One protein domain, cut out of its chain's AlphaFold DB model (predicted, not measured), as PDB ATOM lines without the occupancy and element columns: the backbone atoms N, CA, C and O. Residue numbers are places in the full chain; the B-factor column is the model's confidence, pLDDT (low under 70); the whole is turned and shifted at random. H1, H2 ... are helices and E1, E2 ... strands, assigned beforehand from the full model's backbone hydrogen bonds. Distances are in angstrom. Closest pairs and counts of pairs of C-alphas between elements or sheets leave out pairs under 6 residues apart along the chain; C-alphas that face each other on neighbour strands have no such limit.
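This is residues 193 to 256 and 417 to 430 of the 430 residues of an uncharacterized protein of Gulosibacter chungangensis (UniProt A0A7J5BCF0). One nearly flat sheet of five strands forms a wall, and a single helix, H1, covers part of one of its faces, running along the strands over E3 and E2; the other face bears no helix. At one edge the hairpin of E4 and E5 carries the sheet on beyond the helix. The printed part has 78 residues with one named helix and five named strands, in the order E1, H1, E2, E3, E4, E5 along the chain, and the sheet, ordered E1, E3, E2, E4, E5, is all antiparallel. The class is mixed, helices and strands, and the whole is compact, with a radius of gyration of the C-alphas of 12.9 A and spans of 35 by 26 by 21 A.

E3, residues 246 to 253, and E2, residues 234 to 241, form a hairpin, antiparallel at 171 degrees, with N 239 and O 248 within hydrogen-bond range at 2.8 A. On the other side of E3 from E2 is the edge strand E1, residues 199 to 204, antiparallel to E3 at 170 degrees, with N 201 and O 249 at 2.8 A. E4, residues 417 to 420, is the antiparallel neighbour of E2 at 177 degrees, with N 236 and O 419 at 2.8 A. The other edge strand, E5, residues 426 to 429, forms a hairpin with E4, with N 418 and O 426 at 2.9 A. E1 is apart from E4 and E5. H1, residues 210 to 226, is on the sheet at a height over the sheet of 10.2 A, along the strands, at 15 degrees to E3 on the local plane; these are two layers, a helix on one face of a sheet. The closest C-alphas of H1 and E3 are those of Phe 216 and Phe 248, 7.2 A apart. H1 and E1 are near each other. E1, H1 and E2 make a split strand-helix-strand unit, two strands running the same way with E3 between them, and its crossover is left-handed. In H1 every O i to N i+4 pair is within hydrogen-bond range.

E1 begins at C-alpha 199 (157.372, 194.662, 129.347) and is 16.8 A long. H1 measures 24.2 A, from C-alpha 210 (168.522, 200.421, 146.866) to C-alpha 226. E2 and E3 measure 22.9 A each, E4 and E5 10.2 A each, and E5 ends at C-alpha 429 (147.948, 197.575, 150.554).

The C-alphas farthest apart, those of Gly 230 and Ala 243, are 36.3 A apart. Residues 257 to 416 are not printed, and C-alphas 256 and 417 are 22.1 A apart across this cut. Of the links that are printed whole, H1 to E2 is short and the other three are tight. Mean pLDDT of the printed part is 74.2, and residues 228 to 234 and 242 to 256 are under 70.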
ATOM      1  N   SER A 193     161.505 198.090 125.468       86.38
ATOM      2  CA  SER A 193     160.899 198.255 124.139       86.38
ATOM      3  C   SER A 193     159.464 197.694 124.132       86.38
ATOM      4  O   SER A 193     159.220 196.702 124.824       86.38
ATOM      5  N   PRO A 194     158.523 198.254 123.345       78.31
ATOM      6  CA  PRO A 194     157.164 197.717 123.228       78.31
ATOM      7  C   PRO A 194     157.107 196.230 122.843       78.31
ATOM      8  O   PRO A 194     156.158 195.544 123.208       78.31
ATOM      9  N   ASP A 195     158.141 195.738 122.152       79.12
ATOM     10  CA  ASP A 195     158.271 194.341 121.713       79.12
ATOM     11  C   ASP A 195     159.020 193.449 122.726       79.12
ATOM     12  O   ASP A 195     159.329 192.293 122.442       79.12
ATOM     13  N   SER A 196     159.397 193.980 123.895       77.44
ATOM     14  CA  SER A 196     160.100 193.223 124.933       77.44
ATOM     15  C   SER A 196     159.151 192.388 125.786       77.44
ATOM     16  O   SER A 196     158.045 192.805 126.123       77.44
ATOM     17  N   TRP A 197     159.640 191.217 126.193       70.25
ATOM     18  CA  TRP A 197     158.962 190.333 127.128       70.25
ATOM     19  C   TRP A 197     159.901 189.969 128.290       70.25
ATOM     20  O   TRP A 197     160.985 189.435 128.033       70.25
ATOM     21  N   PRO A 198     159.517 190.222 129.555       73.81
ATOM     22  CA  PRO A 198     158.369 191.030 129.984       73.81
ATOM     23  C   PRO A 198     158.508 192.509 129.577       73.81
ATOM     24  O   PRO A 198     159.620 193.011 129.420       73.81
ATOM     25  N   ALA A 199     157.380 193.210 129.446       81.50
ATOM     26  CA  ALA A 199     157.372 194.662 129.347       81.50
ATOM     27  C   ALA A 199     157.494 195.254 130.758       81.50
ATOM     28  O   ALA A 199     156.655 195.012 131.626       81.50
ATOM     29  N   LEU A 200     158.562 196.000 131.010       83.75
ATOM     30  CA  LEU A 200     158.880 196.551 132.323       83.75
ATOM     31  C   LEU A 200     158.872 198.076 132.269       83.75
ATOM     32  O   LEU A 200     159.271 198.675 131.268       83.75
ATOM     33  N   LEU A 201     158.453 198.698 133.365       86.31
ATOM     34  CA  LEU A 201     158.440 200.139 133.557       86.31
ATOM     35  C   LEU A 201     158.853 200.480 134.991       86.31
ATOM     36  O   LEU A 201     158.303 199.960 135.961       86.31
ATOM     37  N   ILE A 202     159.789 201.414 135.100       85.44
ATOM     38  CA  ILE A 202     160.073 202.180 136.310       85.44
ATOM     39  C   ILE A 202     159.632 203.618 136.041       85.44
ATOM     40  O   ILE A 202     160.055 204.201 135.046       85.44
ATOM     41  N   SER A 203     158.802 204.188 136.912       86.25
ATOM     42  CA  SER A 203     158.401 205.598 136.885       86.25
ATOM     43  C   SER A 203     158.567 206.171 138.286       86.25
ATOM     44  O   SER A 203     157.847 205.793 139.209       86.25
ATOM     45  N   ALA A 204     159.544 207.054 138.473       78.06
ATOM     46  CA  ALA A 204     159.867 207.583 139.792       78.06
ATOM     47  C   ALA A 204     159.979 209.106 139.781       78.06
ATOM     48  O   ALA A 204     160.835 209.671 139.106       78.06
ATOM     49  N   GLY A 205     159.145 209.758 140.598       77.12
ATOM     50  CA  GLY A 205     159.191 211.201 140.868       77.12
ATOM     51  C   GLY A 205     160.218 211.610 141.935       77.12
ATOM     52  O   GLY A 205     160.229 212.751 142.394       77.12
ATOM     53  N   ARG A 206     161.015 210.650 142.415       80.44
ATOM     54  CA  ARG A 206     162.036 210.808 143.454       80.44
ATOM     55  C   ARG A 206     163.144 209.784 143.259       80.44
ATOM     56  O   ARG A 206     162.973 208.809 142.529       80.44
ATOM     57  N   ASP A 207     164.228 209.950 144.005       80.19
ATOM     58  CA  ASP A 207     165.261 208.926 144.071       80.19
ATOM     59  C   ASP A 207     164.675 207.626 144.676       80.19
ATOM     60  O   ASP A 207     164.083 207.610 145.763       80.19
ATOM     61  N   ILE A 208     164.820 206.536 143.927       82.00
ATOM     62  CA  ILE A 208     164.536 205.158 144.327       82.00
ATOM     63  C   ILE A 208     165.667 204.679 145.234       82.00
ATOM     64  O   ILE A 208     166.850 204.807 144.907       82.00
ATOM     65  N   THR A 209     165.302 204.107 146.377       83.38
ATOM     66  CA  THR A 209     166.266 203.522 147.311       83.38
ATOM     67  C   THR A 209     166.806 202.179 146.792       83.38
ATOM     68  O   THR A 209     166.136 201.499 146.009       83.38
ATOM     69  N   PRO A 210     167.992 201.732 147.247       85.94
ATOM     70  CA  PRO A 210     168.522 200.421 146.866       85.94
ATOM     71  C   PRO A 210     167.560 199.256 147.154       85.94
ATOM     72  O   PRO A 210     167.469 198.328 146.353       85.94
ATOM     73  N   ASP A 211     166.810 199.316 148.259       82.94
ATOM     74  CA  ASP A 211     165.864 198.267 148.659       82.94
ATOM     75  C   ASP A 211     164.630 198.219 147.739       82.94
ATOM     76  O   ASP A 211     164.170 197.140 147.357       82.94
ATOM     77  N   GLU A 212     164.134 199.375 147.294       83.25
ATOM     78  CA  GLU A 212     163.044 199.472 146.312       83.25
ATOM     79  C   GLU A 212     163.474 198.941 144.940       83.25
ATOM     80  O   GLU A 212     162.737 198.192 144.295       83.25
ATOM     81  N   LEU A 213     164.701 199.247 144.515       86.12
ATOM     82  CA  LEU A 213     165.242 198.737 143.258       86.12
ATOM     83  C   LEU A 213     165.507 197.220 143.317       86.12
ATOM     84  O   LEU A 213     165.238 196.486 142.362       86.12
ATOM     85  N   ASN A 214     165.984 196.714 144.457       87.06
ATOM     86  CA  ASN A 214     166.131 195.276 144.699       87.06
ATOM     87  C   ASN A 214     164.783 194.553 144.742       87.06
ATOM     88  O   ASN A 214     164.673 193.421 144.254       87.06
ATOM     89  N   THR A 215     163.751 195.209 145.268       84.50
ATOM     90  CA  THR A 215     162.369 194.724 145.234       84.50
ATOM     91  C   THR A 215     161.890 194.590 143.796       84.50
ATOM     92  O   THR A 215     161.472 193.498 143.414       84.50
ATOM     93  N   PHE A 216     162.049 195.625 142.965       85.50
ATOM     94  CA  PHE A 216     161.717 195.568 141.537       85.50
ATOM     95  C   PHE A 216     162.381 194.371 140.838       85.50
ATOM     96  O   PHE A 216     161.716 193.565 140.188       85.50
ATOM     97  N   ARG A 217     163.690 194.173 141.046       88.69
ATOM     98  CA  ARG A 217     164.427 193.024 140.483       88.69
ATOM     99  C   ARG A 217     163.917 191.679 140.983       88.69
ATOM    100  O   ARG A 217     163.953 190.688 140.255       88.69
ATOM    101  N   SER A 218     163.532 191.603 142.249       87.88
ATOM    102  CA  SER A 218     163.039 190.371 142.864       87.88
ATOM    103  C   SER A 218     161.649 190.018 142.348       87.88
ATOM    104  O   SER A 218     161.425 188.864 141.991       87.88
ATOM    105  N   LEU A 219     160.769 191.011 142.208       84.38
ATOM    106  CA  LEU A 219     159.450 190.842 141.608       84.38
ATOM    107  C   LEU A 219     159.547 190.460 140.131       84.38
ATOM    108  O   LEU A 219     158.888 189.514 139.719       84.38
ATOM    109  N   ASN A 220     160.429 191.099 139.357       84.06
ATOM    110  CA  ASN A 220     160.668 190.721 137.964       84.06
ATOM    111  C   ASN A 220     161.137 189.256 137.842       84.06
ATOM    112  O   ASN A 220     160.622 188.492 137.028       84.06
ATOM    113  N   ARG A 221     162.068 188.815 138.703       86.88
ATOM    114  CA  ARG A 221     162.518 187.411 138.739       86.88
ATOM    115  C   ARG A 221     161.398 186.443 139.118       86.88
ATOM    116  O   ARG A 221     161.294 185.382 138.511       86.88
ATOM    117  N   GLU A 222     160.580 186.787 140.110       85.50
ATOM    118  CA  GLU A 222     159.437 185.969 140.528       85.50
ATOM    119  C   GLU A 222     158.378 185.889 139.418       85.50
ATOM    120  O   GLU A 222     157.841 184.815 139.138       85.50
ATOM    121  N   LEU A 223     158.138 187.000 138.725       79.50
ATOM    122  CA  LEU A 223     157.226 187.077 137.596       79.50
ATOM    123  C   LEU A 223     157.699 186.185 136.437       79.50
ATOM    124  O   LEU A 223     156.941 185.329 135.980       79.50
ATOM    125  N   ALA A 224     158.965 186.310 136.034       79.62
ATOM    126  CA  ALA A 224     159.576 185.478 134.996       79.62
ATOM    127  C   ALA A 224     159.654 183.985 135.379       79.62
ATOM    128  O   ALA A 224     159.653 183.121 134.507       79.62
ATOM    129  N   ALA A 225     159.721 183.656 136.675       82.88
ATOM    130  CA  ALA A 225     159.681 182.272 137.150       82.88
ATOM    131  C   ALA A 225     158.258 181.686 137.156       82.88
ATOM    132  O   ALA A 225     158.081 180.475 136.996       82.88
ATOM    133  N   THR A 226     157.244 182.530 137.361       79.69
ATOM    134  CA  THR A 226     155.841 182.109 137.473       79.69
ATOM    135  C   THR A 226     155.183 181.936 136.104       79.69
ATOM    136  O   THR A 226     154.418 180.984 135.889       79.69
ATOM    137  N   VAL A 227     155.503 182.841 135.179       76.25
ATOM    138  CA  VAL A 227     154.944 182.914 133.828       76.25
ATOM    139  C   VAL A 227     155.895 182.247 132.839       76.25
ATOM    140  O   VAL A 227     157.092 182.518 132.847       76.25
ATOM    141  N   LYS A 228     155.378 181.376 131.968       68.62
ATOM    142  CA  LYS A 228     156.181 180.790 130.886       68.62
ATOM    143  C   LYS A 228     156.011 181.589 129.599       68.62
ATOM    144  O   LYS A 228     154.907 182.005 129.258       68.62
ATOM    145  N   GLU A 229     157.105 181.731 128.859       63.41
ATOM    146  CA  GLU A 229     157.075 182.224 127.484       63.41
ATOM    147  C   GLU A 229     156.129 181.342 126.643       63.41
ATOM    148  O   GLU A 229     156.215 180.111 126.687       63.41
ATOM    149  N   GLY A 230     155.188 181.967 125.928       61.28
ATOM    150  CA  GLY A 230     154.201 181.277 125.089       61.28
ATOM    151  C   GLY A 230     152.911 180.806 125.779       61.28
ATOM    152  O   GLY A 230     152.147 180.072 125.156       61.28
ATOM    153  N   GLU A 231     152.637 181.190 127.036       66.50
ATOM    154  CA  GLU A 231     151.268 181.082 127.587       66.50
ATOM    155  C   GLU A 231     150.315 182.094 126.890       66.50
ATOM    156  O   GLU A 231     150.731 182.726 125.933       66.50
ATOM    157  N   HIS A 232     149.022 182.200 127.230       66.81
ATOM    158  CA  HIS A 232     148.080 183.115 126.539       66.81
ATOM    159  C   HIS A 232     147.225 183.901 127.542       66.81
ATOM    160  O   HIS A 232     146.035 183.636 127.684       66.81
ATOM    161  N   TYR A 233     147.846 184.827 128.268       66.62
ATOM    162  CA  TYR A 233     147.180 185.759 129.172       66.62
ATOM    163  C   TYR A 233     147.928 187.099 129.247       66.62
ATOM    164  O   TYR A 233     149.141 187.179 129.039       66.62
ATOM    165  N   GLU A 234     147.200 188.168 129.557       68.62
ATOM    166  CA  GLU A 234     147.759 189.478 129.879       68.62
ATOM    167  C   GLU A 234     147.891 189.618 131.397       68.62
ATOM    168  O   GLU A 234     146.893 189.671 132.104       68.62
ATOM    169  N   LEU A 235     149.112 189.735 131.917       72.19
ATOM    170  CA  LEU A 235     149.348 190.005 133.334       72.19
ATOM    171  C   LEU A 235     149.882 191.422 133.522       72.19
ATOM    172  O   LEU A 235     150.897 191.778 132.934       72.19
ATOM    173  N   LYS A 236     149.222 192.218 134.364       75.31
ATOM    174  CA  LYS A 236     149.658 193.555 134.786       75.31
ATOM    175  C   LYS A 236     149.861 193.562 136.293       75.31
ATOM    176  O   LYS A 236     148.908 193.378 137.045       75.31
ATOM    177  N   MET A 237     151.094 193.770 136.732       75.62
ATOM    178  CA  MET A 237     151.432 194.014 138.127       75.62
ATOM    179  C   MET A 237     151.870 195.469 138.266       75.62
ATOM    180  O   MET A 237     152.863 195.873 137.672       75.62
ATOM    181  N   HIS A 238     151.129 196.235 139.055       79.00
ATOM    182  CA  HIS A 238     151.451 197.610 139.417       79.00
ATOM    183  C   HIS A 238     151.835 197.647 140.890       79.00
ATOM    184  O   HIS A 238     151.103 197.112 141.724       79.00
ATOM    185  N   VAL A 239     152.982 198.237 141.202       74.56
ATOM    186  CA  VAL A 239     153.511 198.358 142.561       74.56
ATOM    187  C   VAL A 239     153.837 199.817 142.825       74.56
ATOM    188  O   VAL A 239     154.701 200.388 142.169       74.56
ATOM    189  N   GLU A 240     153.172 200.399 143.809       77.19
ATOM    190  CA  GLU A 240     153.448 201.742 144.310       77.19
ATOM    191  C   GLU A 240     154.196 201.617 145.631       77.19
ATOM    192  O   GLU A 240     153.743 200.913 146.536       77.19
ATOM    193  N   LEU A 241     155.349 202.279 145.741       74.62
ATOM    194  CA  LEU A 241     156.196 202.243 146.932       74.62
ATOM    195  C   LEU A 241     156.298 203.614 147.603       74.62
ATOM    196  O   LEU A 241     156.645 204.633 146.986       74.62
ATOM    197  N   GLY A 242     156.057 203.615 148.915       64.44
ATOM    198  CA  GLY A 242     155.970 204.826 149.721       64.44
ATOM    199  C   GLY A 242     154.660 205.588 149.508       64.44
ATOM    200  O   GLY A 242     153.790 205.182 148.744       64.44
ATOM    201  N   ALA A 243     154.512 206.710 150.209       53.41
ATOM    202  CA  ALA A 243     153.305 207.531 150.173       53.41
ATOM    203  C   ALA A 243     153.201 208.383 148.884       53.41
ATOM    204  O   ALA A 243     153.208 209.599 148.987       53.41
ATOM    205  N   GLU A 244     153.073 207.752 147.704       51.19
ATOM    206  CA  GLU A 244     152.640 208.361 146.416       51.19
ATOM    207  C   GLU A 244     153.718 208.823 145.393       51.19
ATOM    208  O   GLU A 244     153.518 209.848 144.743       51.19
ATOM    209  N   SER A 245     154.878 208.164 145.182       55.41
ATOM    210  CA  SER A 245     155.819 208.693 144.141       55.41
ATOM    211  C   SER A 245     156.745 207.735 143.382       55.41
ATOM    212  O   SER A 245     157.413 208.190 142.450       55.41
ATOM    213  N   ALA A 246     156.843 206.460 143.758       52.28
ATOM    214  CA  ALA A 246     157.601 205.473 142.987       52.28
ATOM    215  C   ALA A 246     156.644 204.382 142.511       52.28
ATOM    216  O   ALA A 246     156.049 203.688 143.333       52.28
ATOM    217  N   GLU A 247     156.498 204.262 141.196       60.12
ATOM    218  CA  GLU A 247     155.610 203.310 140.541       60.12
ATOM    219  C   GLU A 247     156.431 202.337 139.692       60.12
ATOM    220  O   GLU A 247     157.298 202.726 138.899       60.12
ATOM    221  N   PHE A 248     156.139 201.053 139.847       63.78
ATOM    222  CA  PHE A 248     156.647 199.990 138.999       63.78
ATOM    223  C   PHE A 248     155.480 199.323 138.296       63.78
ATOM    224  O   PHE A 248     154.588 198.786 138.950       63.78
ATOM    225  N   GLU A 249     155.518 199.298 136.971       64.38
ATOM    226  CA  GLU A 249     154.584 198.500 136.186       64.38
ATOM    227  C   GLU A 249     155.355 197.360 135.524       64.38
ATOM    228  O   GLU A 249     156.363 197.552 134.843       64.38
ATOM    229  N   MET A 250     154.888 196.138 135.746       61.88
ATOM    230  CA  MET A 250     155.364 194.942 135.070       61.88
ATOM    231  C   MET A 250     154.194 194.356 134.295       61.88
ATOM    232  O   MET A 250     153.210 193.896 134.877       61.88
ATOM    233  N   ARG A 251     154.302 194.374 132.971       53.78
ATOM    234  CA  ARG A 251     153.293 193.858 132.057       53.78
ATOM    235  C   ARG A 251     153.858 192.687 131.269       53.78
ATOM    236  O   ARG A 251     154.872 192.793 130.591       53.78
ATOM    237  N   ILE A 252     153.164 191.563 131.307       52.31
ATOM    238  CA  ILE A 252     153.417 190.436 130.418       52.31
ATOM    239  C   ILE A 252     152.232 190.314 129.476       52.31
ATOM    240  O   ILE A 252     151.117 190.040 129.905       52.31
ATOM    241  N   ILE A 253     152.500 190.500 128.185       46.31
ATOM    242  CA  ILE A 253     151.594 190.109 127.112       46.31
ATOM    243  C   ILE A 253     152.206 188.871 126.483       46.31
ATOM    244  O   ILE A 253     153.260 188.940 125.857       46.31
ATOM    245  N   THR A 254     151.571 187.728 126.653       43.62
ATOM    246  CA  THR A 254     151.856 186.587 125.796       43.62
ATOM    247  C   THR A 254     150.911 186.666 124.582       43.62
ATOM    248  O   THR A 254     149.714 186.852 124.780       43.62
ATOM    249  N   GLU A 255     151.429 186.626 123.350       35.75
ATOM    250  CA  GLU A 255     150.725 186.873 122.064       35.75
ATOM    251  C   GLU A 255     149.276 186.308 121.917       35.75
ATOM    252  O   GLU A 255     148.921 185.301 122.537       35.75
ATOM    253  N   PRO A 256     148.431 186.901 121.037       37.16
ATOM    254  CA  PRO A 256     147.354 187.828 121.409       37.16
ATOM    255  C   PRO A 256     145.968 187.189 121.613       37.16
ATOM    256  O   PRO A 256     145.595 186.216 120.955       37.16
ATOM    257  N   LYS A 417     148.796 195.989 142.909       84.06
ATOM    258  CA  LYS A 417     147.665 195.586 142.089       84.06
ATOM    259  C   LYS A 417     148.125 194.554 141.066       84.06
ATOM    260  O   LYS A 417     148.966 194.855 140.227       84.06
ATOM    261  N   ILE A 418     147.555 193.353 141.107       81.88
ATOM    262  CA  ILE A 418     147.810 192.283 140.133       81.88
ATOM    263  C   ILE A 418     146.526 192.027 139.355       81.88
ATOM    264  O   ILE A 418     145.511 191.643 139.928       81.88
ATOM    265  N   GLN A 419     146.572 192.213 138.044       80.50
ATOM    266  CA  GLN A 419     145.479 191.926 137.125       80.50
ATOM    267  C   GLN A 419     145.929 190.864 136.119       80.50
ATOM    268  O   GLN A 419     147.028 190.964 135.576       80.50
ATOM    269  N   ILE A 420     145.087 189.857 135.880       78.12
ATOM    270  CA  ILE A 420     145.302 188.821 134.861       78.12
ATOM    271  C   ILE A 420     144.071 188.812 133.950       78.12
ATOM    272  O   ILE A 420     142.960 188.593 134.432       78.12
ATOM    273  N   ASP A 421     144.263 189.077 132.662       77.62
ATOM    274  CA  ASP A 421     143.214 189.294 131.664       77.62
ATOM    275  C   ASP A 421     142.160 190.320 132.149       77.62
ATOM    276  O   ASP A 421     142.479 191.325 132.798       77.62
ATOM    277  N   ASP A 422     140.883 190.064 131.862       75.12
ATOM    278  CA  ASP A 422     139.739 190.876 132.292       75.12
ATOM    279  C   ASP A 422     139.227 190.510 133.704       75.12
ATOM    280  O   ASP A 422     138.101 190.860 134.070       75.12
ATOM    281  N   GLN A 423     140.009 189.775 134.508       76.25
ATOM    282  CA  GLN A 423     139.617 189.432 135.880       76.25
ATOM    283  C   GLN A 423     139.692 190.647 136.814       76.25
ATOM    284  O   GLN A 423     140.447 191.597 136.591       76.25
ATOM    285  N   GLU A 424     138.921 190.593 137.904       79.88
ATOM    286  CA  GLU A 424     138.995 191.598 138.963       79.88
ATOM    287  C   GLU A 424     140.420 191.629 139.550       79.88
ATOM    288  O   GLU A 424     140.973 190.572 139.873       79.88
ATOM    289  N   PRO A 425     141.048 192.813 139.660       81.44
ATOM    290  CA  PRO A 425     142.418 192.906 140.133       81.44
ATOM    291  C   PRO A 425     142.516 192.489 141.601       81.44
ATOM    292  O   PRO A 425     141.729 192.926 142.442       81.44
ATOM    293  N   LEU A 426     143.540 191.704 141.928       80.88
ATOM    294  CA  LEU A 426     143.958 191.525 143.308       80.88
ATOM    295  C   LEU A 426     144.632 192.806 143.787       80.88
ATOM    296  O   LEU A 426     145.623 193.233 143.199       80.88
ATOM    297  N   LEU A 427     144.109 193.384 144.862       83.31
ATOM    298  CA  LEU A 427     144.669 194.558 145.517       83.31
ATOM    299  C   LEU A 427     145.118 194.179 146.926       83.31
ATOM    300  O   LEU A 427     144.345 193.597 147.689       83.31
ATOM    301  N   PHE A 428     146.350 194.529 147.270       83.31
ATOM    302  CA  PHE A 428     146.839 194.472 148.639       83.31
ATOM    303  C   PHE A 428     147.658 195.722 148.943       83.31
ATOM    304  O   PHE A 428     148.490 196.153 148.146       83.31
ATOM    305  N   GLU A 429     147.377 196.315 150.094       80.75
ATOM    306  CA  GLU A 429     147.948 197.575 150.554       80.75
ATOM    307  C   GLU A 429     148.365 197.432 152.016       80.75
ATOM    308  O   GLU A 429     147.762 196.653 152.769       80.75
ATOM    309  N   ARG A 430     149.407 198.158 152.415       76.00
ATOM    310  CA  ARG A 430     149.861 198.198 153.803       76.00
ATOM    311  C   ARG A 430     150.319 199.582 154.222       76.00
ATOM    312  O   ARG A 430     150.979 200.250 153.395       76.00
TER     313      ARG A 430